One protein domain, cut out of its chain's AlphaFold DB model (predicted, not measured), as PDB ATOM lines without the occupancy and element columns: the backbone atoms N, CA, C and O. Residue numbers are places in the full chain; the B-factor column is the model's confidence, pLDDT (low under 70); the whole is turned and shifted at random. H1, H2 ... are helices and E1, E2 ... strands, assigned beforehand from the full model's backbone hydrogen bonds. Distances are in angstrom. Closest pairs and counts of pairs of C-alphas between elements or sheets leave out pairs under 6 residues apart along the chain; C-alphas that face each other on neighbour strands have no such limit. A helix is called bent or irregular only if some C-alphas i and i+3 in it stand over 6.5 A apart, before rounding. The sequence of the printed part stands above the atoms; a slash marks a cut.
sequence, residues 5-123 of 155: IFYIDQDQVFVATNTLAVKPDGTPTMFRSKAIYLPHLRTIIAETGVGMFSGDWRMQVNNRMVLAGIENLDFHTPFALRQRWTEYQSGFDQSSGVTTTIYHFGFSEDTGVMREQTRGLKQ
ATOM      1  N   ILE A   5      44.244 -38.132  26.439       93.12
ATOM      2  CA  ILE A   5      45.308 -38.857  27.133       93.12
ATOM      3  C   ILE A   5      44.753 -39.204  28.504       93.12
ATOM      4  O   ILE A   5      44.224 -38.323  29.184       93.12
ATOM      5  N   PHE A   6      44.859 -40.465  28.909       93.69
ATOM      6  CA  PHE A   6      44.422 -40.866  30.234       93.69
ATOM      7  C   PHE A   6      45.334 -41.915  30.863       93.69
ATOM      8  O   PHE A   6      46.012 -42.673  30.170       93.69
ATOM      9  N   TYR A   7      45.329 -41.932  32.190       93.75
ATOM     10  CA  TYR A   7      45.907 -42.974  33.026       93.75
ATOM     11  C   TYR A   7      44.862 -43.377  34.057       93.75
ATOM     12  O   TYR A   7      44.211 -42.508  34.636       93.75
ATOM     13  N   ILE A   8      44.714 -44.677  34.283       93.19
ATOM     14  CA  ILE A   8      43.757 -45.244  35.227       93.19
ATOM     15  C   ILE A   8      44.482 -46.200  36.171       93.19
ATOM     16  O   ILE A   8      45.325 -46.987  35.740       93.19
ATOM     17  N   ASP A   9      44.129 -46.115  37.446       94.06
ATOM     18  CA  ASP A   9      44.454 -47.082  38.491       94.06
ATOM     19  C   ASP A   9      43.195 -47.330  39.338       94.06
ATOM     20  O   ASP A   9      42.178 -46.671  39.128       94.06
ATOM     21  N   GLN A  10      43.231 -48.265  40.285       94.38
ATOM     22  CA  GLN A  10      42.063 -48.679  41.069       94.38
ATOM     23  C   GLN A  10      41.394 -47.525  41.828       94.38
ATOM     24  O   GLN A  10      40.169 -47.511  41.946       94.38
ATOM     25  N   ASP A  11      42.176 -46.534  42.258       96.31
ATOM     26  CA  ASP A  11      41.705 -45.450  43.124       96.31
ATOM     27  C   ASP A  11      41.555 -44.100  42.410       96.31
ATOM     28  O   ASP A  11      41.026 -43.147  42.985       96.31
ATOM     29  N   GLN A  12      42.034 -43.971  41.169       94.06
ATOM     30  CA  GLN A  12      42.080 -42.677  40.488       94.06
ATOM     31  C   GLN A  12      42.144 -42.782  38.966       94.06
ATOM     32  O   GLN A  12      42.545 -43.787  38.384       94.06
ATOM     33  N   VAL A  13      41.803 -41.670  38.316       96.12
ATOM     34  CA  VAL A  13      41.973 -41.484  36.881       96.12
ATOM     35  C   VAL A  13      42.515 -40.084  36.608       96.12
ATOM     36  O   VAL A  13      42.037 -39.097  37.168       96.12
ATOM     37  N   PHE A  14      43.497 -39.991  35.718       96.06
ATOM     38  CA  PHE A  14      43.938 -38.734  35.126       96.06
ATOM     39  C   PHE A  14      43.420 -38.671  33.700       96.06
ATOM     40  O   PHE A  14      43.665 -39.587  32.921       96.06
ATOM     41  N   VAL A  15      42.727 -37.588  33.352       95.31
ATOM     42  CA  VAL A  15      42.201 -37.357  32.004       95.31
ATOM     43  C   VAL A  15      42.652 -35.983  31.530       95.31
ATOM     44  O   VAL A  15      42.309 -34.965  32.129       95.31
ATOM     45  N   ALA A  16      43.396 -35.946  30.431       94.56
ATOM     46  CA  ALA A  16      43.848 -34.726  29.779       94.56
ATOM     47  C   ALA A  16      43.283 -34.649  28.358       94.56
ATOM     48  O   ALA A  16      43.355 -35.601  27.578       94.56
ATOM     49  N   THR A  17      42.728 -33.487  28.010       95.56
ATOM     50  CA  THR A  17      42.188 -33.218  26.673       95.56
ATOM     51  C   THR A  17      42.660 -31.870  26.158       95.56
ATOM     52  O   THR A  17      42.907 -30.950  26.937       95.56
ATOM     53  N   ASN A  18      42.771 -31.733  24.836       93.69
ATOM     54  CA  ASN A  18      42.897 -30.407  24.242       93.69
ATOM     55  C   ASN A  18      41.536 -29.698  24.213       93.69
ATOM     56  O   ASN A  18      40.484 -30.335  24.194       93.69
ATOM     57  N   THR A  19      41.550 -28.372  24.112       94.12
ATOM     58  CA  THR A  19      40.319 -27.569  24.091       94.12
ATOM     59  C   THR A  19      39.890 -27.138  22.688       94.12
ATOM     60  O   THR A  19      38.745 -26.749  22.495       94.12
ATOM     61  N   LEU A  20      40.765 -27.212  21.682       94.50
ATOM     62  CA  LEU A  20      40.475 -26.688  20.346       94.50
ATOM     63  C   LEU A  20      39.407 -27.515  19.608       94.50
ATOM     64  O   LEU A  20      39.578 -28.720  19.396       94.50
ATOM     65  N   ALA A  21      38.342 -26.855  19.160       91.88
ATOM     66  CA  ALA A  21      37.380 -27.365  18.190       91.88
ATOM     67  C   ALA A  21      37.636 -26.735  16.814       91.88
ATOM     68  O   ALA A  21      37.944 -25.547  16.705       91.88
ATOM     69  N   VAL A  22      37.492 -27.543  15.767       90.44
ATOM     70  CA  VAL A  22      37.740 -27.156  14.371       90.44
ATOM     71  C   VAL A  22      36.544 -27.540  13.509       90.44
ATOM     72  O   VAL A  22      35.822 -28.487  13.840       90.44
ATOM     73  N   LYS A  23      36.355 -26.827  12.404       87.31
ATOM     74  CA  LYS A  23      35.451 -27.212  11.314       87.31
ATOM     75  C   LYS A  23      35.981 -28.454  10.569       87.31
ATOM     76  O   LYS A  23      37.140 -28.832  10.764       87.31
ATOM     77  N   PRO A  24      35.163 -29.101   9.714       82.62
ATOM     78  CA  PRO A  24      35.605 -30.244   8.907       82.62
ATOM     79  C   PRO A  24      36.810 -29.951   7.998       82.62
ATOM     80  O   PRO A  24      37.608 -30.847   7.751       82.62
ATOM     81  N   ASP A  25      36.972 -28.702   7.556       86.00
ATOM     82  CA  ASP A  25      38.116 -28.222   6.766       86.00
ATOM     83  C   ASP A  25      39.392 -27.978   7.603       86.00
ATOM     84  O   ASP A  25      40.424 -27.584   7.068       86.00
ATOM     85  N   GLY A  26      39.337 -28.205   8.920       86.88
ATOM     86  CA  GLY A  26      40.445 -27.981   9.848       86.88
ATOM     87  C   GLY A  26      40.538 -26.557  10.400       86.88
ATOM     88  O   GLY A  26      41.347 -26.322  11.301       86.88
ATOM     89  N   THR A  27      39.696 -25.625   9.946       92.50
ATOM     90  CA  THR A  27      39.703 -24.237  10.423       92.50
ATOM     91  C   THR A  27      39.351 -24.179  11.919       92.50
ATOM     92  O   THR A  27      38.314 -24.725  12.315       92.50
ATOM     93  N   PRO A  28      40.164 -23.518  12.770       93.94
ATOM     94  CA  PRO A  28      39.840 -23.267  14.175       93.94
ATOM     95  C   PRO A  28      38.498 -22.553  14.343       93.94
ATOM     96  O   PRO A  28      38.243 -21.545  13.687       93.94
ATOM     97  N   THR A  29      37.656 -23.050  15.248       92.44
ATOM     98  CA  THR A  29      36.335 -22.456  15.508       92.44
ATOM     99  C   THR A  29      36.262 -21.834  16.891       92.44
ATOM    100  O   THR A  29      35.893 -20.675  17.032       92.44
ATOM    101  N   MET A  30      36.564 -22.620  17.926       93.94
ATOM    102  CA  MET A  30      36.380 -22.215  19.321       93.94
ATOM    103  C   MET A  30      37.138 -23.136  20.278       93.94
ATOM    104  O   MET A  30      37.590 -24.217  19.893       93.94
ATOM    105  N   PHE A  31      37.205 -22.735  21.546       93.88
ATOM    106  CA  PHE A  31      37.624 -23.603  22.641       93.88
ATOM    107  C   PHE A  31      36.417 -24.245  23.326       93.88
ATOM    108  O   PHE A  31      35.371 -23.620  23.495       93.88
ATOM    109  N   ARG A  32      36.568 -25.511  23.715       92.56
ATOM    110  CA  ARG A  32      35.532 -26.330  24.341       92.56
ATOM    111  C   ARG A  32      36.143 -27.368  25.276       92.56
ATOM    112  O   ARG A  32      37.126 -28.014  24.925       92.56
ATOM    113  N   SER A  33      35.493 -27.604  26.412       94.19
ATOM    114  CA  SER A  33      35.808 -28.734  27.288       94.19
ATOM    115  C   SER A  33      35.415 -30.065  26.642       94.19
ATOM    116  O   SER A  33      34.247 -30.297  26.322       94.19
ATOM    117  N   LYS A  34      36.393 -30.960  26.476       94.12
ATOM    118  CA  LYS A  34      36.207 -32.315  25.923       94.12
ATOM    119  C   LYS A  34      36.231 -33.413  26.979       94.12
ATOM    120  O   LYS A  34      36.143 -34.587  26.635       94.12
ATOM    121  N   ALA A  35      36.293 -33.018  28.242       95.62
ATOM    122  CA  ALA A  35      35.988 -33.840  29.392       95.62
ATOM    123  C   ALA A  35      35.177 -32.999  30.382       95.62
ATOM    124  O   ALA A  35      35.436 -31.802  30.529       95.62
ATOM    125  N   ILE A  36      34.200 -33.613  31.041       95.81
ATOM    126  CA  ILE A  36      33.488 -33.016  32.174       95.81
ATOM    127  C   ILE A  36      33.445 -34.012  33.323       95.81
ATOM    128  O   ILE A  36      33.336 -35.210  33.085       95.81
ATOM    129  N   TYR A  37      33.501 -33.516  34.553       96.69
ATOM    130  CA  TYR A  37      33.268 -34.315  35.749       96.69
ATOM    131  C   TYR A  37      31.825 -34.124  36.219       96.69
ATOM    132  O   TYR A  37      31.351 -32.991  36.296       96.69
ATOM    133  N   LEU A  38      31.143 -35.227  36.519       96.56
ATOM    134  CA  LEU A  38      29.804 -35.284  37.096       96.56
ATOM    135  C   LEU A  38      29.931 -35.723  38.565       96.56
ATOM    136  O   LEU A  38      30.024 -36.926  38.826       96.56
ATOM    137  N   PRO A  39      29.951 -34.784  39.534       95.19
ATOM    138  CA  PRO A  39      30.278 -35.104  40.926       95.19
ATOM    139  C   PRO A  39      29.316 -36.101  41.569       95.19
ATOM    140  O   PRO A  39      29.748 -37.011  42.268       95.19
ATOM    141  N   HIS A  40      28.022 -35.968  41.275       93.81
ATOM    142  CA  HIS A  40      26.975 -36.837  41.813       93.81
ATOM    143  C   HIS A  40      27.078 -38.290  41.317       93.81
ATOM    144  O   HIS A  40      26.595 -39.181  42.002       93.81
ATOM    145  N   LEU A  41      27.748 -38.537  40.182       95.56
ATOM    146  CA  LEU A  41      28.046 -39.885  39.670       95.56
ATOM    147  C   LEU A  41      29.497 -40.306  39.910       95.56
ATOM    148  O   LEU A  41      29.897 -41.385  39.483       95.56
ATOM    149  N   ARG A  42      30.326 -39.423  40.484       96.00
ATOM    150  CA  ARG A  42      31.786 -39.581  40.569       96.00
ATOM    151  C   ARG A  42      32.405 -40.058  39.243       96.00
ATOM    152  O   ARG A  42      33.312 -40.887  39.242       96.00
ATOM    153  N   THR A  43      31.907 -39.520  38.128       96.75
ATOM    154  CA  THR A  43      32.224 -39.984  36.769       96.75
ATOM    155  C   THR A  43      32.686 -38.826  35.887       96.75
ATOM    156  O   THR A  43      32.068 -37.764  35.865       96.75
ATOM    157  N   ILE A  44      33.765 -39.017  35.135       97.88
ATOM    158  CA  ILE A  44      34.227 -38.148  34.057       97.88
ATOM    159  C   ILE A  44      33.688 -38.676  32.726       97.88
ATOM    160  O   ILE A  44      33.833 -39.856  32.418       97.88
ATOM    161  N   ILE A  45      33.123 -37.791  31.908       97.19
ATOM    162  CA  ILE A  45      32.735 -38.092  30.525       97.19
ATOM    163  C   ILE A  45      33.643 -37.320  29.578       97.19
ATOM    164  O   ILE A  45      33.573 -36.088  29.522       97.19
ATOM    165  N   ALA A  46      34.455 -38.034  28.803       96.12
ATOM    166  CA  ALA A  46      35.335 -37.471  27.787       96.12
ATOM    167  C   ALA A  46      34.918 -37.876  26.368       96.12
ATOM    168  O   ALA A  46      34.155 -38.820  26.171       96.12
ATOM    169  N   GLU A  47      35.381 -37.127  25.368       91.88
ATOM    170  CA  GLU A  47      34.957 -37.337  23.983       91.88
ATOM    171  C   GLU A  47      36.051 -37.046  22.947       91.88
ATOM    172  O   GLU A  47      36.895 -36.155  23.104       91.88
ATOM    173  N   THR A  48      35.971 -37.746  21.817       91.06
ATOM    174  CA  THR A  48      36.697 -37.422  20.585       91.06
ATOM    175  C   THR A  48      35.741 -37.431  19.393       91.06
ATOM    176  O   THR A  48      34.735 -38.132  19.402       91.06
ATOM    177  N   GLY A  49      36.030 -36.631  18.360       88.00
ATOM    178  CA  GLY A  49      35.189 -36.551  17.159       88.00
ATOM    179  C   GLY A  49      34.139 -35.438  17.217       88.00
ATOM    180  O   GLY A  49      34.482 -34.286  17.499       88.00
ATOM    181  N   VAL A  50      32.884 -35.755  16.884       88.12
ATOM    182  CA  VAL A  50      31.793 -34.771  16.775       88.12
ATOM    183  C   VAL A  50      31.430 -34.177  18.138       88.12
ATOM    184  O   VAL A  50      30.821 -34.816  18.996       88.12
ATOM    185  N   GLY A  51      31.763 -32.899  18.319       83.50
ATOM    186  CA  GLY A  51      31.539 -32.196  19.579       83.50
ATOM    187  C   GLY A  51      30.058 -32.021  19.942       83.50
ATOM    188  O   GLY A  51      29.655 -32.297  21.069       83.50
ATOM    189  N   MET A  52      29.212 -31.565  19.018       85.31
ATOM    190  CA  MET A  52      27.813 -31.246  19.355       85.31
ATOM    191  C   MET A  52      27.074 -32.447  19.961       85.31
ATOM    192  O   MET A  52      26.597 -32.351  21.088       85.31
ATOM    193  N   PHE A  53      27.148 -33.605  19.297       89.94
ATOM    194  CA  PHE A  53      26.580 -34.863  19.786       89.94
ATOM    195  C   PHE A  53      26.999 -35.204  21.224       89.94
ATOM    196  O   PHE A  53      26.197 -35.609  22.064       89.94
ATOM    197  N   SER A  54      28.281 -35.038  21.517       88.12
ATOM    198  CA  SER A  54      28.877 -35.467  22.775       88.12
ATOM    199  C   SER A  54      28.577 -34.498  23.935       88.12
ATOM    200  O   SER A  54      28.386 -34.925  25.075       88.12
ATOM    201  N   GLY A  55      28.344 -33.213  23.631       90.56
ATOM    202  CA  GLY A  55      27.757 -32.258  24.584       90.56
ATOM    203  C   GLY A  55      26.317 -32.601  24.953       90.56
ATOM    204  O   GLY A  55      25.943 -32.564  26.125       90.56
ATOM    205  N   ASP A  56      25.532 -32.998  23.960       91.56
ATOM    206  CA  ASP A  56      24.143 -33.393  24.159       91.56
ATOM    207  C   ASP A  56      24.019 -34.700  24.957       91.56
ATOM    208  O   ASP A  56      23.138 -34.835  25.812       91.56
ATOM    209  N   TRP A  57      24.932 -35.650  24.733       94.56
ATOM    210  CA  TRP A  57      25.035 -36.863  25.543       94.56
ATOM    211  C   TRP A  57      25.320 -36.550  27.014       94.56
ATOM    212  O   TRP A  57      24.632 -37.051  27.900       94.56
ATOM    213  N   ARG A  58      26.276 -35.662  27.295       94.44
ATOM    214  CA  ARG A  58      26.571 -35.225  28.668       94.44
ATOM    215  C   ARG A  58      25.355 -34.614  29.359       94.44
ATOM    216  O   ARG A  58      25.092 -34.919  30.516       94.44
ATOM    217  N   MET A  59      24.599 -33.785  28.642       94.25
ATOM    218  CA  MET A  59      23.340 -33.215  29.127       94.25
ATOM    219  C   MET A  59      22.295 -34.291  29.446       94.25
ATOM    220  O   MET A  59      21.578 -34.162  30.438       94.25
ATOM    221  N   GLN A  60      22.211 -35.350  28.633       95.06
ATOM    222  CA  GLN A  60      21.340 -36.495  28.909       95.06
ATOM    223  C   GLN A  60      21.718 -37.164  30.231       95.06
ATOM    224  O   GLN A  60      20.856 -37.324  31.090       95.06
ATOM    225  N   VAL A  61      22.995 -37.512  30.391       96.69
ATOM    226  CA  VAL A  61      23.491 -38.201  31.588       96.69
ATOM    227  C   VAL A  61      23.297 -37.341  32.836       96.69
ATOM    228  O   VAL A  61      22.814 -37.840  33.842       96.69
ATOM    229  N   ASN A  62      23.608 -36.042  32.763       96.00
ATOM    230  CA  ASN A  62      23.550 -35.141  33.917       96.00
ATOM    231  C   ASN A  62      22.123 -34.812  34.380       96.00
ATOM    232  O   ASN A  62      21.900 -34.647  35.572       96.00
ATOM    233  N   ASN A  63      21.172 -34.642  33.452       93.38
ATOM    234  CA  ASN A  63      19.869 -34.034  33.767       93.38
ATOM    235  C   ASN A  63      18.657 -34.921  33.464       93.38
ATOM    236  O   ASN A  63      17.534 -34.530  33.778       93.38
ATOM    237  N   ARG A  64      18.833 -36.043  32.759       91.50
ATOM    238  CA  ARG A  64      17.717 -36.795  32.156       91.50
ATOM    239  C   ARG A  64      17.802 -38.302  32.379       91.50
ATOM    240  O   ARG A  64      17.064 -39.052  31.744       91.50
ATOM    241  N   MET A  65      18.703 -38.749  33.246       94.06
ATOM    242  CA  MET A  65      18.855 -40.152  33.608       94.06
ATOM    243  C   MET A  65      18.907 -40.269  35.127       94.06
ATOM    244  O   MET A  65      19.529 -39.450  35.798       94.06
ATOM    245  N   VAL A  66      18.238 -41.288  35.661       93.88
ATOM    246  CA  VAL A  66      18.374 -41.684  37.063       93.88
ATOM    247  C   VAL A  66      19.437 -42.769  37.089       93.88
ATOM    248  O   VAL A  66      19.222 -43.835  36.520       93.88
ATOM    249  N   LEU A  67      20.597 -42.456  37.660       95.12
ATOM    250  CA  LEU A  67      21.789 -43.297  37.593       95.12
ATOM    251  C   LEU A  67      22.368 -43.517  38.985       95.12
ATOM    252  O   LEU A  67      22.545 -42.557  39.733       95.12
ATOM    253  N   ALA A  68      22.677 -44.773  39.304       92.50
ATOM    254  CA  ALA A  68      23.356 -45.145  40.546       92.50
ATOM    255  C   ALA A  68      24.880 -44.927  40.482       92.50
ATOM    256  O   ALA A  68      25.493 -44.567  41.484       92.50
ATOM    257  N   GLY A  69      25.477 -45.094  39.300       94.31
ATOM    258  CA  GLY A  69      26.910 -44.947  39.074       94.31
ATOM    259  C   GLY A  69      27.313 -45.332  37.648       94.31
ATOM    260  O   GLY A  69      26.521 -45.178  36.708       94.31
ATOM    261  N   ILE A  70      28.560 -45.766  37.475       95.69
ATOM    262  CA  ILE A  70      29.150 -46.063  36.170       95.69
ATOM    263  C   ILE A  70      28.632 -47.377  35.563       95.69
ATOM    264  O   ILE A  70      28.495 -47.450  34.342       95.69
ATOM    265  N   GLU A  71      28.315 -48.410  36.346       95.12
ATOM    266  CA  GLU A  71      27.775 -49.663  35.793       95.12
ATOM    267  C   GLU A  71      26.331 -49.483  35.312       95.12
ATOM    268  O   GLU A  71      25.969 -49.905  34.209       95.12
ATOM    269  N   ASN A  72      25.507 -48.780  36.084       94.88
ATOM    270  CA  ASN A  72      24.155 -48.429  35.681       94.88
ATOM    271  C   ASN A  72      24.164 -47.488  34.467       94.88
ATOM    272  O   ASN A  72      23.335 -47.634  33.565       94.88
ATOM    273  N   LEU A  73      25.137 -46.574  34.387       95.94
ATOM    274  CA  LEU A  73      25.366 -45.775  33.186       95.94
ATOM    275  C   LEU A  73      25.730 -46.656  31.983       95.94
ATOM    276  O   LEU A  73      25.141 -46.461  30.914       95.94
ATOM    277  N   ASP A  74      26.623 -47.637  32.133       94.12
ATOM    278  CA  ASP A  74      26.984 -48.555  31.042       94.12
ATOM    279  C   ASP A  74      25.769 -49.299  30.514       94.12
ATOM    280  O   ASP A  74      25.565 -49.386  29.307       94.12
ATOM    281  N   PHE A  75      24.919 -49.790  31.414       93.56
ATOM    282  CA  PHE A  75      23.734 -50.551  31.050       93.56
ATOM    283  C   PHE A  75      22.818 -49.770  30.091       93.56
ATOM    284  O   PHE A  75      22.343 -50.308  29.087       93.56
ATOM    285  N   HIS A  76      22.603 -48.478  30.349       92.62
ATOM    286  CA  HIS A  76      21.744 -47.631  29.517       92.62
ATOM    287  C   HIS A  76      22.446 -47.064  28.273       92.62
ATOM    288  O   HIS A  76      21.790 -46.748  27.272       92.62
ATOM    289  N   THR A  77      23.771 -46.926  28.323       92.94
ATOM    290  CA  THR A  77      24.567 -46.205  27.322       92.94
ATOM    291  C   THR A  77      24.398 -46.746  25.894       92.94
ATOM    292  O   THR A  77      24.126 -45.936  25.006       92.94
ATOM    293  N   PRO A  78      24.493 -48.063  25.606       88.31
ATOM    294  CA  PRO A  78      24.408 -48.579  24.242       88.31
ATOM    295  C   PRO A  78      23.110 -48.214  23.527       88.31
ATOM    296  O   PRO A  78      23.141 -47.813  22.365       88.31
ATOM    297  N   PHE A  79      21.965 -48.356  24.197       89.06
ATOM    298  CA  PHE A  79      20.675 -48.029  23.594       89.06
ATOM    299  C   PHE A  79      20.516 -46.516  23.427       89.06
ATOM    300  O   PHE A  79      20.226 -46.052  22.324       89.06
ATOM    301  N   ALA A  80      20.783 -45.749  24.489       92.00
ATOM    302  CA  ALA A  80      20.600 -44.301  24.486       92.00
ATOM    303  C   ALA A  80      21.510 -43.600  23.465       92.00
ATOM    304  O   ALA A  80      21.057 -42.715  22.740       92.00
ATOM    305  N   LEU A  81      22.776 -44.018  23.355       91.69
ATOM    306  CA  LEU A  81      23.703 -43.477  22.362       91.69
ATOM    307  C   LEU A  81      23.286 -43.821  20.934       91.69
ATOM    308  O   LEU A  81      23.371 -42.950  20.074       91.69
ATOM    309  N   ARG A  82      22.820 -45.050  20.667       88.38
ATOM    310  CA  ARG A  82      22.346 -45.436  19.327       88.38
ATOM    311  C   ARG A  82      21.142 -44.618  18.899       88.38
ATOM    312  O   ARG A  82      21.166 -44.041  17.819       88.38
ATOM    313  N   GLN A  83      20.120 -44.547  19.747       88.75
ATOM    314  CA  GLN A  83      18.915 -43.775  19.459       88.75
ATOM    315  C   GLN A  83      19.274 -42.319  19.140       88.75
ATOM    316  O   GLN A  83      18.899 -41.784  18.100       88.75
ATOM    317  N   ARG A  84      20.083 -41.710  20.006       88.81
ATOM    318  CA  ARG A  84      20.501 -40.319  19.871       88.81
ATOM    319  C   ARG A  84      21.395 -40.097  18.647       88.81
ATOM    320  O   ARG A  84      21.348 -39.029  18.048       88.81
ATOM    321  N   TRP A  85      22.220 -41.076  18.271       89.12
ATOM    322  CA  TRP A  85      23.052 -41.001  17.066       89.12
ATOM    323  C   TRP A  85      22.193 -41.013  15.806       89.12
ATOM    324  O   TRP A  85      22.404 -40.180  14.929       89.12
ATOM    325  N   THR A  86      21.173 -41.872  15.753       86.62
ATOM    326  CA  THR A  86      20.186 -41.888  14.664       86.62
ATOM    327  C   THR A  86      19.457 -40.547  14.550       86.62
ATOM    328  O   THR A  86      19.343 -39.995  13.457       86.62
ATOM    329  N   GLU A  87      19.011 -39.981  15.675       85.44
ATOM    330  CA  GLU A  87      18.383 -38.653  15.715       85.44
ATOM    331  C   GLU A  87      19.345 -37.563  15.220       85.44
ATOM    332  O   GLU A  87      18.976 -36.747  14.375       85.44
ATOM    333  N   TYR A  88      20.602 -37.590  15.675       84.44
ATOM    334  CA  TYR A  88      21.639 -36.661  15.232       84.44
ATOM    335  C   TYR A  88      21.849 -36.744  13.714       84.44
ATOM    336  O   TYR A  88      21.822 -35.724  13.036       84.44
ATOM    337  N   GLN A  89      21.974 -37.948  13.157       82.00
ATOM    338  CA  GLN A  89      22.156 -38.158  11.716       82.00
ATOM    339  C   GLN A  89      20.961 -37.698  10.873       82.00
ATOM    340  O   GLN A  89      21.156 -37.307   9.727       82.00
ATOM    341  N   SER A  90      19.742 -37.723  11.414       80.25
ATOM    342  CA  SER A  90      18.548 -37.264  10.689       80.25
ATOM    343  C   SER A  90      18.516 -35.747  10.456       80.25
ATOM    344  O   SER A  90      17.880 -35.286   9.510       80.25
ATOM    345  N   GLY A  91      19.214 -34.972  11.294       72.56
ATOM    346  CA  GLY A  91      19.239 -33.509  11.236       72.56
ATOM    347  C   GLY A  91      20.386 -32.908  10.417       72.56
ATOM    348  O   GLY A  91      20.422 -31.690  10.244       72.56
ATOM    349  N   PHE A  92      21.323 -33.723   9.921       68.19
ATOM    350  CA  PHE A  92      22.487 -33.266   9.156       68.19
ATOM    351  C   PHE A  92      22.614 -34.031   7.839       68.19
ATOM    352  O   PHE A  92      22.280 -35.210   7.753       68.19
ATOM    353  N   ASP A  93      23.116 -33.352   6.806       63.88
ATOM    354  CA  ASP A  93      23.329 -33.968   5.499       63.88
ATOM    355  C   ASP A  93      24.262 -35.189   5.620       63.88
ATOM    356  O   ASP A  93      25.343 -35.125   6.212       63.88
ATOM    357  N   GLN A  94      23.831 -36.325   5.066       55.28
ATOM    358  CA  GLN A  94      24.448 -37.645   5.271       55.28
ATOM    359  C   GLN A  94      25.807 -37.801   4.565       55.28
ATOM    360  O   GLN A  94      26.406 -38.879   4.526       55.28
ATOM    361  N   SER A  95      26.321 -36.718   3.986       54.00
ATOM    362  CA  SER A  95      27.542 -36.690   3.199       54.00
ATOM    363  C   SER A  95      28.819 -36.847   4.035       54.00
ATOM    364  O   SER A  95      29.873 -37.141   3.458       54.00
ATOM    365  N   SER A  96      28.750 -36.741   5.365       61.94
ATOM    366  CA  SER A  96      29.934 -36.702   6.225       61.94
ATOM    367  C   SER A  96      30.262 -38.060   6.870       61.94
ATOM    368  O   SER A  96      29.460 -38.627   7.594       61.94
ATOM    369  N   GLY A  97      31.463 -38.600   6.641       72.69
ATOM    370  CA  GLY A  97      31.969 -39.817   7.304       72.69
ATOM    371  C   GLY A  97      32.387 -39.576   8.758       72.69
ATOM    372  O   GLY A  97      33.476 -39.973   9.171       72.69
ATOM    373  N   VAL A  98      31.576 -38.834   9.512       79.00
ATOM    374  CA  VAL A  98      31.923 -38.378  10.858       79.00
ATOM    375  C   VAL A  98      31.817 -39.502  11.878       79.00
ATOM    376  O   VAL A  98      30.969 -40.395  11.797       79.00
ATOM    377  N   THR A  99      32.689 -39.424  12.875       86.19
ATOM    378  CA  THR A  99      32.716 -40.335  14.010       86.19
ATOM    379  C   THR A  99      32.737 -39.552  15.309       86.19
ATOM    380  O   THR A  99      33.196 -38.408  15.379       86.19
ATOM    381  N   THR A 100      32.248 -40.182  16.363       89.19
ATOM    382  CA  THR A 100      32.417 -39.700  17.728       89.19
ATOM    383  C   THR A 100      32.692 -40.883  18.632       89.19
ATOM    384  O   THR A 100      32.138 -41.960  18.441       89.19
ATOM    385  N   THR A 101      33.565 -40.703  19.611       91.62
ATOM    386  CA  THR A 101      33.827 -41.703  20.645       91.62
ATOM    387  C   THR A 101      33.608 -41.059  21.997       91.62
ATOM    388  O   THR A 101      34.084 -39.950  22.240       91.62
ATOM    389  N   ILE A 102      32.848 -41.736  22.847       94.62
ATOM    390  CA  ILE A 102      32.548 -41.328  24.214       94.62
ATOM    391  C   ILE A 102      33.296 -42.258  25.161       94.62
ATOM    392  O   ILE A 102      33.280 -43.474  24.973       94.62
ATOM    393  N   TYR A 103      33.919 -41.660  26.169       96.12
ATOM    394  CA  TYR A 103      34.628 -42.337  27.240       96.12
ATOM    395  C   TYR A 103      33.972 -41.966  28.563       96.12
ATOM    396  O   TYR A 103      33.785 -40.780  28.849       96.12
ATOM    397  N   HIS A 104      33.662 -42.961  29.377       97.25
ATOM    398  CA  HIS A 104      33.205 -42.795  30.746       97.25
ATOM    399  C   HIS A 104      34.273 -43.351  31.681       97.25
ATOM    400  O   HIS A 104      34.704 -44.488  31.520       97.25
ATOM    401  N   PHE A 105      34.696 -42.548  32.650       97.62
ATOM    402  CA  PHE A 105      35.616 -42.959  33.705       97.62
ATOM    403  C   PHE A 105      34.949 -42.705  35.041       97.62
ATOM    404  O   PHE A 105      34.617 -41.563  35.331       97.62
ATOM    405  N   GLY A 106      34.746 -43.716  35.862       97.19
ATOM    406  CA  GLY A 106      33.992 -43.548  37.099       97.19
ATOM    407  C   GLY A 106      34.256 -44.670  38.074       97.19
ATOM    408  O   GLY A 106      34.757 -45.728  37.704       97.19
ATOM    409  N   PHE A 107      33.936 -44.426  39.335       96.06
ATOM    410  CA  PHE A 107      33.999 -45.478  40.334       96.06
ATOM    411  C   PHE A 107      32.805 -46.406  40.186       96.06
ATOM    412  O   PHE A 107      31.673 -45.945  40.057       96.06
ATOM    413  N   SER A 108      33.094 -47.698  40.251       94.94
ATOM    414  CA  SER A 108      32.094 -48.742  40.347       94.94
ATOM    415  C   SER A 108      31.196 -48.510  41.556       94.94
ATOM    416  O   SER A 108      31.713 -48.368  42.671       94.94
ATOM    417  N   GLU A 109      29.881 -48.488  41.368       94.38
ATOM    418  CA  GLU A 109      28.938 -48.407  42.487       94.38
ATOM    419  C   GLU A 109      28.948 -49.678  43.347       94.38
ATOM    420  O   GLU A 109      28.713 -49.597  44.552       94.38
ATOM    421  N   ASP A 110      29.293 -50.827  42.759       93.69
ATOM    422  CA  ASP A 110      29.322 -52.117  43.454       93.69
ATOM    423  C   ASP A 110      30.642 -52.356  44.196       93.69
ATOM    424  O   ASP A 110      30.666 -52.900  45.301       93.69
ATOM    425  N   THR A 111      31.766 -51.983  43.574       95.81
ATOM    426  CA  THR A 111      33.111 -52.345  44.064       95.81
ATOM    427  C   THR A 111      33.928 -51.165  44.572       95.81
ATOM    428  O   THR A 111      34.945 -51.370  45.228       95.81
ATOM    429  N   GLY A 112      33.530 -49.930  44.261       94.25
ATOM    430  CA  GLY A 112      34.295 -48.727  44.596       94.25
ATOM    431  C   GLY A 112      35.600 -48.559  43.810       94.25
ATOM    432  O   GLY A 112      36.326 -47.608  44.078       94.25
ATOM    433  N   VAL A 113      35.894 -49.441  42.848       95.75
ATOM    434  CA  VAL A 113      37.102 -49.414  42.007       95.75
ATOM    435  C   VAL A 113      36.856 -48.582  40.749       95.75
ATOM    436  O   VAL A 113      35.771 -48.639  40.170       95.75
ATOM    437  N   MET A 114      37.857 -47.829  40.296       95.88
ATOM    438  CA  MET A 114      37.792 -47.057  39.054       95.88
ATOM    439  C   MET A 114      37.595 -47.957  37.823       95.88
ATOM    440  O   MET A 114      38.257 -48.984  37.655       95.88
ATOM    441  N   ARG A 115      36.696 -47.547  36.928       93.38
ATOM    442  CA  ARG A 115      36.343 -48.226  35.677       93.38
ATOM    443  C   ARG A 115      36.429 -47.266  34.500       93.38
ATOM    444  O   ARG A 115      36.187 -46.069  34.639       93.38
ATOM    445  N   GLU A 116      36.739 -47.822  33.334       92.62
ATOM    446  CA  GLU A 116      36.728 -47.142  32.042       92.62
ATOM    447  C   GLU A 116      35.761 -47.867  31.102       92.62
ATOM    448  O   GLU A 116      35.743 -49.098  31.044       92.62
ATOM    449  N   GLN A 117      34.937 -47.102  30.391       86.94
ATOM    450  CA  GLN A 117      34.014 -47.606  29.380       86.94
ATOM    451  C   GLN A 117      34.107 -46.729  28.132       86.94
ATOM    452  O   GLN A 117      33.925 -45.514  28.200       86.94
ATOM    453  N   THR A 118      34.340 -47.352  26.976       87.00
ATOM    454  CA  THR A 118      34.468 -46.656  25.688       87.00
ATOM    455  C   THR A 118      33.395 -47.094  24.694       87.00
ATOM    456  O   THR A 118      33.105 -48.289  24.545       87.00
ATOM    457  N   ARG A 119      32.819 -46.128  23.964       83.56
ATOM    458  CA  ARG A 119      31.821 -46.356  22.903       83.56
ATOM    459  C   ARG A 119      32.095 -45.483  21.677       83.56
ATOM    460  O   ARG A 119      32.040 -44.259  21.759       83.56
ATOM    461  N   GLY A 120      32.352 -46.123  20.535       79.56
ATOM    462  CA  GLY A 120      32.518 -45.468  19.235       79.56
ATOM    463  C   GLY A 120      31.231 -45.486  18.408       79.56
ATOM    464  O   GLY A 120      30.532 -46.496  18.360       79.56
ATOM    465  N   LEU A 121      30.934 -44.375  17.742       77.25
ATOM    466  CA  LEU A 121      29.817 -44.199  16.818       77.25
ATOM    467  C   LEU A 121      30.352 -43.651  15.492       77.25
ATOM    468  O   LEU A 121      31.222 -42.775  15.475       77.25
ATOM    469  N   LYS A 122      29.831 -44.169  14.381       78.19
ATOM    470  CA  LYS A 122      30.244 -43.808  13.021       78.19
ATOM    471  C   LYS A 122      29.021 -43.623  12.134       78.19
ATOM    472  O   LYS A 122      28.013 -44.307  12.300       78.19
ATOM    473  N   GLN A 123      29.118 -42.688  11.196       66.69
ATOM    474  CA  GLN A 123      28.188 -42.577  10.082       66.69
ATOM    475  C   GLN A 123      28.660 -43.469   8.928       66.69
ATOM    476  O   GLN A 123      29.773 -43.288   8.435       66.69
TER     477      GLN A 123
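AT A GLANCE: This is residues 5 to 123 of the 155 residues of an uncharacterized protein of Nitrosospira sp. Nsp5 (UniProt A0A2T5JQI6). A twisted sheet of four strands, E5 to E8, is covered on one face by the helices H1 and H2, while the hairpin of E1 and E2 lies over part of the other face as the second sheet of a sandwich. The small hairpin of E3 and E4 lies out beyond the large sheet. The printed part has 119 residues, with two named helices and eight named strands in the order E1 E2 E3 E4 E5 E6 H1 H2 E7 E8. The large sheet, in the order E5 E6 E7 E8, is antiparallel throughout, and the class is mixed, helices and strands. The whole is compact, with a radius of gyration of the C-alphas of 14.7 A, and elongated, spanning 44 by 28 by 21 A.

HOW THE PARTS SIT: E1, residues 5 to 9, and E2, residues 12 to 17, form an antiparallel hairpin, with N 14 and O 7 within hydrogen-bond range at 2.8 A. E2 runs on into E3, residues 20 to 22, at 48 degrees. E3 and E4, residues 28 to 31, form a hairpin, with N 21 and O 30 at 2.8 A. E5, residues 35 to 38, and E6, residues 43 to 49, form another, with N 45 and O 36 at 2.8 A. H1, residues 51 to 63, and H2, residues 70 to 90, touch, their closest C-alphas being those of Phe 53 and Tyr 88, 7.0 A apart, at a steep tilt of 45 degrees, opposite ways. H2 is irregular, with C-alphas 75 and 78 7.1 A apart. E7, residues 99 to 107, is the antiparallel neighbour of E6, with N 46 and O 103 at 2.8 A, and forms a hairpin with E8, residues 114 to 122, with N 104 and O 117 at 2.8 A. Both helices are on the same face of this sheet, two layers. H1, at a height of 8.4 A, runs along the strands, over E6 and only just over E7, on which 3 of its C-alphas fall. H2, at 9.5 A, runs along the strands over E7 and E8. Every O i to N i+4 pair is within hydrogen-bond range in H1, and 15 of 17 in H2. The sheets E5 E6 E7 E8 and E1 E2 form a sandwich, two sheets face to face, 9.0 A centre to centre where they face each other.

IN THESE COORDINATES: E1 begins at C-alpha 5, (45.308, -38.857, 27.133). H2 measures 29.0 A, E8 27.3 A, E7 26.9 A and E6 20.1 A. E8 ends at C-alpha 122, (30.244, -43.808, 13.021).

THE WHOLE: The C-alphas farthest apart, those of Asp 25 and Thr 111, are 44.7 A apart. The printed part has no cut and no long link. Residues 92 to 96 and residue 123 have pLDDT under 70.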